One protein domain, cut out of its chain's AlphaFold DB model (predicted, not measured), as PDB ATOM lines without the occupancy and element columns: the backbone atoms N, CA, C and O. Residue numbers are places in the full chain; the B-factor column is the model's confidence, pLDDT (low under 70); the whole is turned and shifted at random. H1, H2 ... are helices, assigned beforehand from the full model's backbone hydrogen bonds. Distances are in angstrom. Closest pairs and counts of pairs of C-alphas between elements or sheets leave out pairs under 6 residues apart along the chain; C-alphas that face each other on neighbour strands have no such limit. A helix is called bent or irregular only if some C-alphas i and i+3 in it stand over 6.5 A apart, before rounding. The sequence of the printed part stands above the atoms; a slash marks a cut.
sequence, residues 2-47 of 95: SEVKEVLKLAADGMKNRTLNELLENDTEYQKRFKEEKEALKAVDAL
ATOM      1  N   SER A   2     151.791 144.932 232.362       57.12
ATOM      2  CA  SER A   2     152.239 144.736 233.760       57.12
ATOM      3  C   SER A   2     152.642 143.291 234.079       57.12
ATOM      4  O   SER A   2     153.712 143.093 234.635       57.12
ATOM      5  N   GLU A   3     151.863 142.295 233.647       48.38
ATOM      6  CA  GLU A   3     152.169 140.874 233.907       48.38
ATOM      7  C   GLU A   3     153.440 140.402 233.196       48.38
ATOM      8  O   GLU A   3     154.274 139.742 233.799       48.38
ATOM      9  N   VAL A   4     153.653 140.801 231.936       51.47
ATOM     10  CA  VAL A   4     154.883 140.468 231.190       51.47
ATOM     11  C   VAL A   4     156.117 141.051 231.885       51.47
ATOM     12  O   VAL A   4     157.146 140.390 231.971       51.47
ATOM     13  N   LYS A   5     156.005 142.265 232.440       55.56
ATOM     14  CA  LYS A   5     157.067 142.902 233.227       55.56
ATOM     15  C   LYS A   5     157.335 142.155 234.538       55.56
ATOM     16  O   LYS A   5     158.489 142.051 234.939       55.56
ATOM     17  N   GLU A   6     156.298 141.649 235.198       62.59
ATOM     18  CA  GLU A   6     156.414 140.856 236.428       62.59
ATOM     19  C   GLU A   6     157.025 139.476 236.172       62.59
ATOM     20  O   GLU A   6     157.926 139.058 236.891       62.59
ATOM     21  N   VAL A   7     156.611 138.805 235.097       62.44
ATOM     22  CA  VAL A   7     157.155 137.506 234.680       62.44
ATOM     23  C   VAL A   7     158.606 137.640 234.218       62.44
ATOM     24  O   VAL A   7     159.441 136.830 234.611       62.44
ATOM     25  N   LEU A   8     158.941 138.688 233.456       58.81
ATOM     26  CA  LEU A   8     160.331 138.997 233.108       58.81
ATOM     27  C   LEU A   8     161.163 139.315 234.345       58.81
ATOM     28  O   LEU A   8     162.285 138.839 234.426       58.81
ATOM     29  N   LYS A   9     160.623 140.058 235.321       61.06
ATOM     30  CA  LYS A   9     161.297 140.287 236.606       61.06
ATOM     31  C   LYS A   9     161.578 138.981 237.340       61.06
ATOM     32  O   LYS A   9     162.712 138.753 237.720       61.06
ATOM     33  N   LEU A  10     160.584 138.107 237.483       64.50
ATOM     34  CA  LEU A  10     160.735 136.832 238.193       64.50
ATOM     35  C   LEU A  10     161.703 135.877 237.479       64.50
ATOM     36  O   LEU A  10     162.515 135.218 238.127       64.50
ATOM     37  N   ALA A  11     161.649 135.817 236.147       62.81
ATOM     38  CA  ALA A  11     162.572 135.015 235.348       62.81
ATOM     39  C   ALA A  11     164.001 135.584 235.387       62.81
ATOM     40  O   ALA A  11     164.962 134.827 235.531       62.81
ATOM     41  N   ALA A  12     164.141 136.910 235.309       62.56
ATOM     42  CA  ALA A  12     165.410 137.609 235.452       62.56
ATOM     43  C   ALA A  12     165.999 137.399 236.850       62.56
ATOM     44  O   ALA A  12     167.138 136.966 236.943       62.56
ATOM     45  N   ASP A  13     165.225 137.577 237.921       63.66
ATOM     46  CA  ASP A  13     165.665 137.362 239.305       63.66
ATOM     47  C   ASP A  13     166.115 135.908 239.549       63.66
ATOM     48  O   ASP A  13     167.109 135.667 240.239       63.66
ATOM     49  N   GLY A  14     165.435 134.930 238.937       62.44
ATOM     50  CA  GLY A  14     165.804 133.514 239.010       62.44
ATOM     51  C   GLY A  14     167.086 133.154 238.243       62.44
ATOM     52  O   GLY A  14     167.900 132.377 238.743       62.44
ATOM     53  N   MET A  15     167.297 133.721 237.050       58.78
ATOM     54  CA  MET A  15     168.499 133.479 236.231       58.78
ATOM     55  C   MET A  15     169.715 134.279 236.715       58.78
ATOM     56  O   MET A  15     170.841 133.776 236.691       58.78
ATOM     57  N   LYS A  16     169.489 135.507 237.193       59.62
ATOM     58  CA  LYS A  16     170.520 136.472 237.584       59.62
ATOM     59  C   LYS A  16     171.427 135.916 238.665       59.62
ATOM     60  O   LYS A  16     172.634 136.018 238.525       59.62
ATOM     61  N   ASN A  17     170.878 135.263 239.687       63.09
ATOM     62  CA  ASN A  17     171.703 134.772 240.789       63.09
ATOM     63  C   ASN A  17     172.633 133.634 240.366       63.09
ATOM     64  O   ASN A  17     173.776 133.602 240.798       63.09
ATOM     65  N   ARG A  18     172.196 132.718 239.495       73.69
ATOM     66  CA  ARG A  18     173.055 131.602 239.085       73.69
ATOM     67  C   ARG A  18     174.147 132.051 238.116       73.69
ATOM     68  O   ARG A  18     175.315 131.797 238.380       73.69
ATOM     69  N   THR A  19     173.782 132.732 237.029       79.06
ATOM     70  CA  THR A  19     174.758 133.156 236.015       79.06
ATOM     71  C   THR A  19     175.734 134.188 236.572       79.06
ATOM     72  O   THR A  19     176.926 134.101 236.299       79.06
ATOM     73  N   LEU A  20     175.260 135.141 237.385       82.31
ATOM     74  CA  LEU A  20     176.145 136.107 238.038       82.31
ATOM     75  C   LEU A  20     177.111 135.403 238.988       82.31
ATOM     76  O   LEU A  20     178.301 135.675 238.920       82.31
ATOM     77  N   ASN A  21     176.634 134.480 239.830       84.50
ATOM     78  CA  ASN A  21     177.519 133.743 240.731       84.50
ATOM     79  C   ASN A  21     178.570 132.948 239.951       84.50
ATOM     80  O   ASN A  21     179.744 133.038 240.281       84.50
ATOM     81  N   GLU A  22     178.180 132.248 238.881       87.69
ATOM     82  CA  GLU A  22     179.125 131.527 238.020       87.69
ATOM     83  C   GLU A  22     180.172 132.478 237.403       87.69
ATOM     84  O   GLU A  22     181.357 132.150 237.370       87.69
ATOM     85  N   LEU A  23     179.780 133.672 236.945       90.12
ATOM     86  CA  LEU A  23     180.721 134.669 236.416       90.12
ATOM     87  C   LEU A  23     181.667 135.195 237.500       90.12
ATOM     88  O   LEU A  23     182.879 135.217 237.294       90.12
ATOM     89  N   LEU A  24     181.128 135.580 238.657       91.62
ATOM     90  CA  LEU A  24     181.907 136.123 239.765       91.62
ATOM     91  C   LEU A  24     182.867 135.084 240.349       91.62
ATOM     92  O   LEU A  24     183.992 135.429 240.693       91.62
ATOM     93  N   GLU A  25     182.455 133.823 240.468       91.06
ATOM     94  CA  GLU A  25     183.310 132.729 240.951       91.06
ATOM     95  C   GLU A  25     184.497 132.475 240.016       91.06
ATOM     96  O   GLU A  25     185.595 132.167 240.485       91.06
ATOM     97  N   ASN A  26     184.297 132.637 238.707       93.62
ATOM     98  CA  ASN A  26     185.340 132.432 237.705       93.62
ATOM     99  C   ASN A  26     186.206 133.681 237.459       93.62
ATOM    100  O   ASN A  26     187.321 133.562 236.942       93.62
ATOM    101  N   ASP A  27     185.743 134.873 237.841       96.19
ATOM    102  CA  ASP A  27     186.524 136.104 237.754       96.19
ATOM    103  C   ASP A  27     187.542 136.190 238.903       96.19
ATOM    104  O   ASP A  27     187.272 136.634 240.022       96.19
ATOM    105  N   THR A  28     188.770 135.772 238.599       96.00
ATOM    106  CA  THR A  28     189.879 135.763 239.562       96.00
ATOM    107  C   THR A  28     190.230 137.165 240.069       96.00
ATOM    108  O   THR A  28     190.645 137.317 241.221       96.00
ATOM    109  N   GLU A  29     190.084 138.197 239.236       97.31
ATOM    110  CA  GLU A  29     190.411 139.565 239.632       97.31
ATOM    111  C   GLU A  29     189.341 140.132 240.566       97.31
ATOM    112  O   GLU A  29     189.683 140.722 241.596       97.31
ATOM    113  N   TYR A  30     188.065 139.876 240.267       95.38
ATOM    114  CA  TYR A  30     186.966 140.171 241.180       95.38
ATOM    115  C   TYR A  30     187.168 139.481 242.534       95.38
ATOM    116  O   TYR A  30     187.166 140.153 243.563       95.38
ATOM    117  N   GLN A  31     187.424 138.167 242.556       97.56
ATOM    118  CA  GLN A  31     187.602 137.419 243.808       97.56
ATOM    119  C   GLN A  31     188.766 137.953 244.648       97.56
ATOM    120  O   GLN A  31     188.658 138.066 245.874       97.56
ATOM    121  N   LYS A  32     189.876 138.320 243.997       97.81
ATOM    122  CA  LYS A  32     191.016 138.949 244.667       97.81
ATOM    123  C   LYS A  32     190.605 140.272 245.318       97.81
ATOM    124  O   LYS A  32     190.814 140.437 246.518       97.81
ATOM    125  N   ARG A  33     189.998 141.183 244.552       97.81
ATOM    126  CA  ARG A  33     189.579 142.508 245.044       97.81
ATOM    127  C   ARG A  33     188.521 142.399 246.144       97.81
ATOM    128  O   ARG A  33     188.610 143.100 247.143       97.81
ATOM    129  N   PHE A  34     187.580 141.467 246.016       95.62
ATOM    130  CA  PHE A  34     186.550 141.200 247.021       95.62
ATOM    131  C   PHE A  34     187.136 140.683 248.341       95.62
ATOM    132  O   PHE A  34     186.674 141.024 249.432       95.62
ATOM    133  N   LYS A  35     188.189 139.861 248.272       97.69
ATOM    134  CA  LYS A  35     188.918 139.435 249.468       97.69
ATOM    135  C   LYS A  35     189.671 140.604 250.113       97.69
ATOM    136  O   LYS A  35     189.578 140.765 251.327       97.69
ATOM    137  N   GLU A  36     190.375 141.405 249.315       98.06
ATOM    138  CA  GLU A  36     191.102 142.594 249.785       98.06
ATOM    139  C   GLU A  36     190.157 143.600 250.460       98.06
ATOM    140  O   GLU A  36     190.466 144.109 251.535       98.06
ATOM    141  N   GLU A  37     188.971 143.822 249.892       96.81
ATOM    142  CA  GLU A  37     187.922 144.655 250.483       96.81
ATOM    143  C   GLU A  37     187.488 144.131 251.861       96.81
ATOM    144  O   GLU A  37     187.478 144.882 252.839       96.81
ATOM    145  N   LYS A  38     187.189 142.830 251.978       97.12
ATOM    146  CA  LYS A  38     186.811 142.214 253.262       97.12
ATOM    147  C   LYS A  38     187.907 142.324 254.314       97.12
ATOM    148  O   LYS A  38     187.612 142.471 255.499       97.12
ATOM    149  N   GLU A  39     189.163 142.187 253.908       98.19
ATOM    150  CA  GLU A  39     190.311 142.332 254.803       98.19
ATOM    151  C   GLU A  39     190.492 143.790 255.242       98.19
ATOM    152  O   GLU A  39     190.691 144.044 256.431       98.19
ATOM    153  N   ALA A  40     190.336 144.746 254.323       97.44
ATOM    154  CA  ALA A  40     190.387 146.170 254.627       97.44
ATOM    155  C   ALA A  40     189.266 146.592 255.589       97.44
ATOM    156  O   ALA A  40     189.533 147.323 256.541       97.44
ATOM    157  N   LEU A  41     188.041 146.089 255.402       96.50
ATOM    158  CA  LEU A  41     186.921 146.387 256.299       96.50
ATOM    159  C   LEU A  41     187.204 145.900 257.727       96.50
ATOM    160  O   LEU A  41     187.091 146.670 258.674       96.50
ATOM    161  N   LYS A  42     187.706 144.668 257.880       97.75
ATOM    162  CA  LYS A  42     188.132 144.150 259.194       97.75
ATOM    163  C   LYS A  42     189.231 144.998 259.833       97.75
ATOM    164  O   LYS A  42     189.247 145.164 261.050       97.75
ATOM    165  N   ALA A  43     190.169 145.505 259.033       97.88
ATOM    166  CA  ALA A  43     191.223 146.381 259.533       97.88
ATOM    167  C   ALA A  43     190.653 147.720 260.025       97.88
ATOM    168  O   ALA A  43     191.076 148.203 261.070       97.88
ATOM    169  N   VAL A  44     189.668 148.286 259.316       96.62
ATOM    170  CA  VAL A  44     188.956 149.507 259.727       96.62
ATOM    171  C   VAL A  44     188.194 149.301 261.038       96.62
ATOM    172  O   VAL A  44     188.252 150.170 261.918       96.62
ATOM    173  N   ASP A  45     187.528 148.156 261.191       95.44
ATOM    174  CA  ASP A  45     186.799 147.788 262.412       95.44
ATOM    175  C   ASP A  45     187.734 147.675 263.624       95.44
ATOM    176  O   ASP A  45     187.358 148.023 264.742       95.44
ATOM    177  N   ALA A  46     188.976 147.238 263.404       97.69
ATOM    178  CA  ALA A  46     189.987 147.087 264.447       97.69
ATOM    179  C   ALA A  46     190.705 148.395 264.834       97.69
ATOM    180  O   ALA A  46     191.500 148.389 265.774       97.69
ATOM    181  N   LEU A  47     190.478 149.509 264.126       97.88
ATOM    182  CA  LEU A  47     191.113 150.786 264.467       97.88
ATOM    183  C   LEU A  47     190.593 151.325 265.810       97.88
ATOM    184  O   LEU A  47     189.390 151.363 266.068       97.88
TER     185      LEU A  47
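This is residues 2 to 47 of the 95 residues of an uncharacterized protein of Clostridium sp. AF19-22AC (UniProt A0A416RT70). Two helices, H1 and then H2, meet near their ends in an open L, with the longer H1 as one arm and H2 as the other. There is no core: most of both helices stands free, and H1 has a kink of 33 degrees near residue 15. The printed part has 46 residues, with two named helices and no named strand, and its class is all helix. It is extended, with a radius of gyration of the C-alphas of 16.7 A and spans of 50 by 24 by 10 A.

H1 covers residues 2 to 26, 35.5 A from first to last C-alpha, and begins at C-alpha 2 (152.239, 144.736, 233.760). H1 is neither bent nor irregular, but only just: C-alphas 14 and 17 are 6.3 A apart. H2 covers residues 28 to 45, 26.0 A long, and ends at C-alpha 45 (186.799, 147.788, 262.412).

H1 and H2 only just touch, only at the corner by their tight link, with 3 pairs of C-alphas within 8 A. H1 touches H2 with residues 24 to 25 alone, and H2 touches H1 with residues 30 to 31 alone; their closest C-alphas, those of Leu 24 and Tyr 30, are 6.6 A apart. Their lines are about perpendicular, at 89 degrees. In H2 every O i to N i+4 pair is within hydrogen-bond range; in H1, 19 of 21 are.

The two C-alphas farthest apart, of Glu 3 and Leu 47, are 50.5 A apart. The printed part has no cut and no long link. The model's pLDDT is under 70 at residues 2 to 17.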